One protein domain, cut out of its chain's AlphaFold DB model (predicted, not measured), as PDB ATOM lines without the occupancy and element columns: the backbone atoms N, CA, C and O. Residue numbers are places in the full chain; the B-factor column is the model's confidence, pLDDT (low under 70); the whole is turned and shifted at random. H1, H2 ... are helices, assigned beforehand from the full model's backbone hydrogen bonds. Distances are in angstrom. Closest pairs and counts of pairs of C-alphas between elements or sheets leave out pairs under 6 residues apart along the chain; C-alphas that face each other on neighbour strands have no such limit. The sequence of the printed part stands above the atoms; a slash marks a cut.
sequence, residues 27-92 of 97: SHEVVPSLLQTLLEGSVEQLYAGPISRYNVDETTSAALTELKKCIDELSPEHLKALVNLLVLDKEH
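What this domain is: This is residues 27 to 92 of the 97 residues of an uncharacterized protein of Phasianus colchicus (UniProt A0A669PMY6). Two helices, H4 and H1, run side by side in opposite directions; H3 makes a corner with each of them near one end, and short H2 fills the angle between H1 and H3. A loop, residues 49 to 57, runs from H2 to the far end of H3. The printed part has 66 residues with four named helices, H1 to H4 in chain order, and no named strand: all helix. It is compact, with a radius of gyration of the C-alphas of 12.3 A, and only just flat, spanning 31 by 27 by 15 A.

How they stand to each other: H4, residues 76 to 91, touches H1, residues 27 to 40, with residues 79 to 86 alone; the closest C-alphas, of Leu 39 and Val 83, are 6.8 A apart. They run opposite ways at a shallow tilt of 27 degrees. H1 is the hub. With residues 34 to 38 alone it touches H2, residues 43 to 48, closest at C-alphas Thr 37 and Leu 46, 5.9 A; this helical hairpin has a steep tilt of 40 degrees. H3, residues 58 to 72, touches H1 at C-alphas Leu 38 and Lys 68, 6.3 A, at a steep tilt of 50 degrees. H2 and H3 only just touch, with 3 pairs of C-alphas within 8 A, closest at Val 43 and Thr 65, 6.4 A. H3 and H4 are close but not clearly touching; H2 and H4 are apart. Every O i to N i+4 pair is within hydrogen-bond range in H2, H3 and H4, and 7 of 10 in H1.

Where its parts are: H4 is 22.7 A long, H3 21.0 A, H1 20.4 A and H2 8.8 A. C-alpha 27 is at (308.786, 208.224, 243.264) and C-alpha 91 at (314.056, 202.658, 261.145).

The domain as a whole: The C-alphas farthest apart, of Glu 58 and His 92, are 36.0 A apart. The printed part has no cut and no long link. Residues 73 to 78, of which 76 to 78 belong to H4, stand free. The pLDDT is under 70 at residues 27 to 29 and 88 to 92.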
ATOM      1  N   SER A  27     308.393 206.927 242.666       53.28
ATOM      2  CA  SER A  27     308.786 208.224 243.264       53.28
ATOM      3  C   SER A  27     309.150 208.120 244.753       53.28
ATOM      4  O   SER A  27     309.982 208.880 245.245       53.28
ATOM      5  N   HIS A  28     308.582 207.140 245.460       56.50
ATOM      6  CA  HIS A  28     308.767 206.959 246.907       56.50
ATOM      7  C   HIS A  28     310.187 206.493 247.296       56.50
ATOM      8  O   HIS A  28     310.605 206.671 248.434       56.50
ATOM      9  N   GLU A  29     310.947 205.917 246.357       62.84
ATOM     10  CA  GLU A  29     312.340 205.466 246.563       62.84
ATOM     11  C   GLU A  29     313.385 206.555 246.248       62.84
ATOM     12  O   GLU A  29     314.489 206.552 246.799       62.84
ATOM     13  N   VAL A  30     313.040 207.519 245.386       72.50
ATOM     14  CA  VAL A  30     313.968 208.581 244.966       72.50
ATOM     15  C   VAL A  30     314.086 209.662 246.021       72.50
ATOM     16  O   VAL A  30     315.189 210.144 246.262       72.50
ATOM     17  N   VAL A  31     312.978 210.024 246.671       80.25
ATOM     18  CA  VAL A  31     312.950 211.123 247.646       80.25
ATOM     19  C   VAL A  31     313.927 210.895 248.811       80.25
ATOM     20  O   VAL A  31     314.732 211.793 249.056       80.25
ATOM     21  N   PRO A  32     313.981 209.718 249.471       83.19
ATOM     22  CA  PRO A  32     314.957 209.484 250.540       83.19
ATOM     23  C   PRO A  32     316.408 209.587 250.058       83.19
ATOM     24  O   PRO A  32     317.247 210.184 250.728       83.19
ATOM     25  N   SER A  33     316.703 209.043 248.875       84.12
ATOM     26  CA  SER A  33     318.050 209.042 248.291       84.12
ATOM     27  C   SER A  33     318.486 210.445 247.840       84.12
ATOM     28  O   SER A  33     319.646 210.829 248.001       84.12
ATOM     29  N   LEU A  34     317.544 211.241 247.322       88.38
ATOM     30  CA  LEU A  34     317.725 212.646 246.961       88.38
ATOM     31  C   LEU A  34     318.010 213.493 248.199       88.38
ATOM     32  O   LEU A  34     319.008 214.209 248.221       88.38
ATOM     33  N   LEU A  35     317.172 213.387 249.235       89.06
ATOM     34  CA  LEU A  35     317.348 214.128 250.485       89.06
ATOM     35  C   LEU A  35     318.669 213.765 251.163       89.06
ATOM     36  O   LEU A  35     319.391 214.652 251.612       89.06
ATOM     37  N   GLN A  36     319.025 212.480 251.175       90.12
ATOM     38  CA  GLN A  36     320.302 212.035 251.718       90.12
ATOM     39  C   GLN A  36     321.485 212.660 250.966       90.12
ATOM     40  O   GLN A  36     322.386 213.220 251.586       90.12
ATOM     41  N   THR A  37     321.459 212.635 249.631       91.62
ATOM     42  CA  THR A  37     322.540 213.223 248.821       91.62
ATOM     43  C   THR A  37     322.588 214.752 248.950       91.62
ATOM     44  O   THR A  37     323.674 215.319 248.925       91.62
ATOM     45  N   LEU A  38     321.452 215.431 249.158       91.44
ATOM     46  CA  LEU A  38     321.421 216.875 249.438       91.44
ATOM     47  C   LEU A  38     322.099 217.222 250.773       91.44
ATOM     48  O   LEU A  38     322.852 218.197 250.846       91.44
ATOM     49  N   LEU A  39     321.828 216.445 251.826       91.88
ATOM     50  CA  LEU A  39     322.359 216.714 253.164       91.88
ATOM     51  C   LEU A  39     323.832 216.320 253.304       91.88
ATOM     52  O   LEU A  39     324.607 217.071 253.890       91.88
ATOM     53  N   GLU A  40     324.221 215.160 252.776       91.12
ATOM     54  CA  GLU A  40     325.540 214.562 253.033       91.12
ATOM     55  C   GLU A  40     326.488 214.610 251.824       91.12
ATOM     56  O   GLU A  40     327.695 214.441 251.983       91.12
ATOM     57  N   GLY A  41     325.958 214.816 250.617       91.38
ATOM     58  CA  GLY A  41     326.710 214.780 249.362       91.38
ATOM     59  C   GLY A  41     326.866 216.146 248.697       91.38
ATOM     60  O   GLY A  41     326.617 217.192 249.301       91.38
ATOM     61  N   SER A  42     327.294 216.128 247.434       91.44
ATOM     62  CA  SER A  42     327.429 217.302 246.567       91.44
ATOM     63  C   SER A  42     326.315 217.400 245.518       91.44
ATOM     64  O   SER A  42     325.567 216.450 245.267       91.44
ATOM     65  N   VAL A  43     326.232 218.555 244.856       89.56
ATOM     66  CA  VAL A  43     325.306 218.775 243.735       89.56
ATOM     67  C   VAL A  43     325.606 217.819 242.569       89.56
ATOM     68  O   VAL A  43     324.689 217.252 241.979       89.56
ATOM     69  N   GLU A  44     326.882 217.561 242.277       92.38
ATOM     70  CA  GLU A  44     327.309 216.617 241.234       92.38
ATOM     71  C   GLU A  44     326.867 215.188 241.559       92.38
ATOM     72  O   GLU A  44     326.411 214.464 240.673       92.38
ATOM     73  N   GLN A  45     326.954 214.786 242.831       92.25
ATOM     74  CA  GLN A  45     326.466 213.482 243.281       92.25
ATOM     75  C   GLN A  45     324.942 213.377 243.175       92.25
ATOM     76  O   GLN A  45     324.436 212.292 242.889       92.25
ATOM     77  N   LEU A  46     324.212 214.487 243.342       90.81
ATOM     78  CA  LEU A  46     322.773 214.526 243.091       90.81
ATOM     79  C   LEU A  46     322.477 214.132 241.639       90.81
ATOM     80  O   LEU A  46     321.727 213.183 241.401       90.81
ATOM     81  N   TYR A  47     323.127 214.808 240.684       89.81
ATOM     82  CA  TYR A  47     322.953 214.570 239.246       89.81
ATOM     83  C   TYR A  47     323.425 213.194 238.795       89.81
ATOM     84  O   TYR A  47     322.764 212.562 237.978       89.81
ATOM     85  N   ALA A  48     324.544 212.708 239.331       90.88
ATOM     86  CA  ALA A  48     325.066 211.384 239.001       90.88
ATOM     87  C   ALA A  48     324.282 210.240 239.669       90.88
ATOM     88  O   ALA A  48     324.395 209.092 239.241       90.88
ATOM     89  N   GLY A  49     323.507 210.533 240.716       89.69
ATOM     90  CA  GLY A  49     322.833 209.536 241.539       89.69
ATOM     91  C   GLY A  49     321.308 209.597 241.423       89.69
ATOM     92  O   GLY A  49     320.760 209.208 240.386       89.69
ATOM     93  N   PRO A  50     320.605 210.038 242.484       87.31
ATOM     94  CA  PRO A  50     319.162 209.853 242.651       87.31
ATOM     95  C   PRO A  50     318.319 210.503 241.552       87.31
ATOM     96  O   PRO A  50     317.224 210.017 241.264       87.31
ATOM     97  N   ILE A  51     318.824 211.566 240.916       87.81
ATOM     98  CA  ILE A  51     318.107 212.261 239.844       87.81
ATOM     99  C   ILE A  51     318.673 212.004 238.438       87.81
ATOM    100  O   ILE A  51     318.150 212.558 237.477       87.81
ATOM    101  N   SER A  52     319.668 211.124 238.281       89.38
ATOM    102  CA  SER A  52     320.342 210.851 236.992       89.38
ATOM    103  C   SER A  52     319.410 210.419 235.856       89.38
ATOM    104  O   SER A  52     319.682 210.678 234.686       89.38
ATOM    105  N   ARG A  53     318.289 209.770 236.194       86.56
ATOM    106  CA  ARG A  53     317.270 209.315 235.234       86.56
ATOM    107  C   ARG A  53     316.274 210.400 234.812       86.56
ATOM    108  O   ARG A  53     315.437 210.139 233.951       86.56
ATOM    109  N   TYR A  54     316.318 211.578 235.431       84.88
ATOM    110  CA  TYR A  54     315.391 212.674 235.165       84.88
ATOM    111  C   TYR A  54     316.052 213.737 234.292       84.88
ATOM    112  O   TYR A  54     317.206 214.104 234.491       84.88
ATOM    113  N   ASN A  55     315.288 214.271 233.340       88.50
ATOM    114  CA  ASN A  55     315.705 215.445 232.588       88.50
ATOM    115  C   ASN A  55     315.484 216.696 233.446       88.50
ATOM    116  O   ASN A  55     314.358 217.184 233.546       88.50
ATOM    117  N   VAL A  56     316.549 217.175 234.084       88.12
ATOM    118  CA  VAL A  56     316.522 218.365 234.940       88.12
ATOM    119  C   VAL A  56     316.862 219.592 234.105       88.12
ATOM    120  O   VAL A  56     317.939 219.667 233.524       88.12
ATOM    121  N   ASP A  57     315.932 220.543 234.023       90.81
ATOM    122  CA  ASP A  57     316.153 221.795 233.302       90.81
ATOM    123  C   ASP A  57     317.023 222.781 234.103       90.81
ATOM    124  O   ASP A  57     317.204 222.643 235.315       90.81
ATOM    125  N   GLU A  58     317.525 223.815 233.425       94.06
ATOM    126  CA  GLU A  58     318.400 224.845 234.003       94.06
ATOM    127  C   GLU A  58     317.810 225.530 235.246       94.06
ATOM    128  O   GLU A  58     318.527 225.799 236.210       94.06
ATOM    129  N   THR A  59     316.498 225.783 235.263       93.50
ATOM    130  CA  THR A  59     315.826 226.438 236.396       93.50
ATOM    131  C   THR A  59     315.833 225.524 237.609       93.50
ATOM    132  O   THR A  59     316.182 225.944 238.714       93.50
ATOM    133  N   THR A  60     315.480 224.256 237.399       87.50
ATOM    134  CA  THR A  60     315.506 223.243 238.454       87.50
ATOM    135  C   THR A  60     316.936 223.020 238.953       87.50
ATOM    136  O   THR A  60     317.160 222.912 240.159       87.50
ATOM    137  N   SER A  61     317.921 223.042 238.053       88.88
ATOM    138  CA  SER A  61     319.333 222.891 238.404       88.88
ATOM    139  C   SER A  61     319.865 224.040 239.266       88.88
ATOM    140  O   SER A  61     320.519 223.823 240.295       88.88
ATOM    141  N   ALA A  62     319.518 225.274 238.898       91.94
ATOM    142  CA  ALA A  62     319.846 226.460 239.679       91.94
ATOM    143  C   ALA A  62     319.204 226.409 241.075       91.94
ATOM    144  O   ALA A  62     319.870 226.694 242.071       91.94
ATOM    145  N   ALA A  63     317.942 225.975 241.167       91.38
ATOM    146  CA  ALA A  63     317.245 225.834 242.442       91.38
ATOM    147  C   ALA A  63     317.910 224.799 243.367       91.38
ATOM    148  O   ALA A  63     318.089 225.072 244.554       91.38
ATOM    149  N   LEU A  64     318.325 223.641 242.837       90.19
ATOM    150  CA  LEU A  64     319.049 222.620 243.608       90.19
ATOM    151  C   LEU A  64     320.400 223.131 244.115       90.19
ATOM    152  O   LEU A  64     320.785 222.848 245.250       90.19
ATOM    153  N   THR A  65     321.097 223.918 243.296       90.75
ATOM    154  CA  THR A  65     322.385 224.516 243.663       90.75
ATOM    155  C   THR A  65     322.236 225.518 244.806       90.75
ATOM    156  O   THR A  65     322.986 225.458 245.778       90.75
ATOM    157  N   GLU A  66     321.252 226.415 244.729       93.69
ATOM    158  CA  GLU A  66     320.985 227.378 245.805       93.69
ATOM    159  C   GLU A  66     320.508 226.685 247.085       93.69
ATOM    160  O   GLU A  66     320.984 227.007 248.173       93.69
ATOM    161  N   LEU A  67     319.647 225.670 246.967       91.56
ATOM    162  CA  LEU A  67     319.228 224.867 248.115       91.56
ATOM    163  C   LEU A  67     320.429 224.213 248.808       91.56
ATOM    164  O   LEU A  67     320.522 224.250 250.036       91.56
ATOM    165  N   LYS A  68     321.364 223.646 248.038       91.44
ATOM    166  CA  LYS A  68     322.572 223.034 248.594       91.44
ATOM    167  C   LYS A  68     323.451 224.055 249.317       91.44
ATOM    168  O   LYS A  68     323.870 223.781 250.436       91.44
ATOM    169  N   LYS A  69     323.641 225.254 248.758       91.06
ATOM    170  CA  LYS A  69     324.361 226.337 249.454       91.06
ATOM    171  C   LYS A  69     323.723 226.673 250.800       91.06
ATOM    172  O   LYS A  69     324.430 226.767 251.796       91.06
ATOM    173  N   CYS A  70     322.394 226.788 250.859       92.88
ATOM    174  CA  CYS A  70     321.699 227.035 252.123       92.88
ATOM    175  C   CYS A  70     321.920 225.914 253.151       92.88
ATOM    176  O   CYS A  70     322.009 226.194 254.343       92.88
ATOM    177  N   ILE A  71     321.996 224.656 252.705       90.38
ATOM    178  CA  ILE A  71     322.295 223.508 253.574       90.38
ATOM    179  C   ILE A  71     323.743 223.571 254.074       90.38
ATOM    180  O   ILE A  71     323.982 223.339 255.256       90.38
ATOM    181  N   ASP A  72     324.693 223.919 253.206       89.62
ATOM    182  CA  ASP A  72     326.117 224.012 253.552       89.62
ATOM    183  C   ASP A  72     326.417 225.164 254.530       89.62
ATOM    184  O   ASP A  72     327.398 225.115 255.272       89.62
ATOM    185  N   GLU A  73     325.554 226.183 254.582       93.56
ATOM    186  CA  GLU A  73     325.609 227.273 255.565       93.56
ATOM    187  C   GLU A  73     325.031 226.896 256.941       93.56
ATOM    188  O   GLU A  73     325.192 227.647 257.910       93.56
ATOM    189  N   LEU A  74     324.355 225.748 257.065       91.75
ATOM    190  CA  LEU A  74     323.842 225.296 258.353       91.75
ATOM    191  C   LEU A  74     324.992 224.970 259.303       91.75
ATOM    192  O   LEU A  74     325.985 224.334 258.956       91.75
ATOM    193  N   SER A  75     324.814 225.332 260.571       93.50
ATOM    194  CA  SER A  75     325.724 224.874 261.617       93.50
ATOM    195  C   SER A  75     325.725 223.336 261.694       93.50
ATOM    196  O   SER A  75     324.652 222.732 261.552       93.50
ATOM    197  N   PRO A  76     326.852 222.706 262.064       91.56
ATOM    198  CA  PRO A  76     326.960 221.248 262.139       91.56
ATOM    199  C   PRO A  76     325.884 220.561 262.998       91.56
ATOM    200  O   PRO A  76     325.463 219.450 262.684       91.56
ATOM    201  N   GLU A  77     325.407 221.212 264.065       93.50
ATOM    202  CA  GLU A  77     324.340 220.684 264.931       93.50
ATOM    203  C   GLU A  77     322.990 220.549 264.208       93.50
ATOM    204  O   GLU A  77     322.338 219.507 264.302       93.50
ATOM    205  N   HIS A  78     322.599 221.565 263.436       89.44
ATOM    206  CA  HIS A  78     321.361 221.568 262.661       89.44
ATOM    207  C   HIS A  78     321.436 220.565 261.510       89.44
ATOM    208  O   HIS A  78     320.482 219.818 261.295       89.44
ATOM    209  N   LEU A  79     322.581 220.481 260.823       88.62
ATOM    210  CA  LEU A  79     322.788 219.489 259.768       88.62
ATOM    211  C   LEU A  79     322.656 218.060 260.318       88.62
ATOM    212  O   LEU A  79     321.930 217.241 259.760       88.62
ATOM    213  N   LYS A  80     323.275 217.782 261.473       87.88
ATOM    214  CA  LYS A  80     323.163 216.487 262.155       87.88
ATOM    215  C   LYS A  80     321.720 216.154 262.549       87.88
ATOM    216  O   LYS A  80     321.308 215.005 262.424       87.88
ATOM    217  N   ALA A  81     320.947 217.139 263.009       88.12
ATOM    218  CA  ALA A  81     319.534 216.939 263.330       88.12
ATOM    219  C   ALA A  81     318.703 216.563 262.088       88.12
ATOM    220  O   ALA A  81     317.873 215.658 262.169       88.12
ATOM    221  N   LEU A  82     318.958 217.200 260.938       86.12
ATOM    222  CA  LEU A  82     318.296 216.871 259.670       86.12
ATOM    223  C   LEU A  82     318.656 215.464 259.174       86.12
ATOM    224  O   LEU A  82     317.769 214.723 258.755       86.12
ATOM    225  N   VAL A  83     319.928 215.063 259.273       86.31
ATOM    226  CA  VAL A  83     320.365 213.700 258.913       86.31
ATOM    227  C   VAL A  83     319.699 212.656 259.814       86.31
ATOM    228  O   VAL A  83     319.166 211.666 259.320       86.31
ATOM    229  N   ASN A  84     319.644 212.897 261.127       83.12
ATOM    230  CA  ASN A  84     318.974 211.988 262.060       83.12
ATOM    231  C   ASN A  84     317.479 211.827 261.748       83.12
ATOM    232  O   ASN A  84     316.951 210.725 261.872       83.12
ATOM    233  N   LEU A  85     316.802 212.897 261.314       82.38
ATOM    234  CA  LEU A  85     315.397 212.829 260.909       82.38
ATOM    235  C   LEU A  85     315.191 211.874 259.718       82.38
ATOM    236  O   LEU A  85     314.224 211.118 259.716       82.38
ATOM    237  N   LEU A  86     316.120 211.847 258.754       75.44
ATOM    238  CA  LEU A  86     316.082 210.888 257.640       75.44
ATOM    239  C   LEU A  86     316.343 209.438 258.078       75.44
ATOM    240  O   LEU A  86     315.848 208.511 257.444       75.44
ATOM    241  N   VAL A  87     317.132 209.216 259.131       70.56
ATOM    242  CA  VAL A  87     317.402 207.864 259.660       70.56
ATOM    243  C   VAL A  87     316.200 207.329 260.443       70.56
ATOM    244  O   VAL A  87     315.883 206.147 260.330       70.56
ATOM    245  N   LEU A  88     315.482 208.194 261.167       61.84
ATOM    246  CA  LEU A  88     314.241 207.816 261.854       61.84
ATOM    247  C   LEU A  88     313.160 207.330 260.876       61.84
ATOM    248  O   LEU A  88     312.459 206.372 261.190       61.84
ATOM    249  N   ASP A  89     313.077 207.923 259.680       56.78
ATOM    250  CA  ASP A  89     312.214 207.436 258.592       56.78
ATOM    251  C   ASP A  89     312.593 206.011 258.140       56.78
ATOM    252  O   ASP A  89     311.722 205.170 257.920       56.78
ATOM    253  N   LYS A  90     313.898 205.693 258.090       55.78
ATOM    254  CA  LYS A  90     314.384 204.356 257.704       55.78
ATOM    255  C   LYS A  90     314.131 203.276 258.760       55.78
ATOM    256  O   LYS A  90     313.937 202.119 258.396       55.78
ATOM    257  N   GLU A  91     314.160 203.627 260.044       54.50
ATOM    258  CA  GLU A  91     314.056 202.658 261.145       54.50
ATOM    259  C   GLU A  91     312.600 202.442 261.606       54.50
ATOM    260  O   GLU A  91     312.271 201.385 262.142       54.50
ATOM    261  N   HIS A  92     311.698 203.396 261.335       46.81
ATOM    262  CA  HIS A  92     310.268 203.318 261.656       46.81
ATOM    263  C   HIS A  92     309.395 203.881 260.507       46.81
ATOM    264  O   HIS A  92     308.897 205.003 260.615       46.81
TER     265      HIS A  92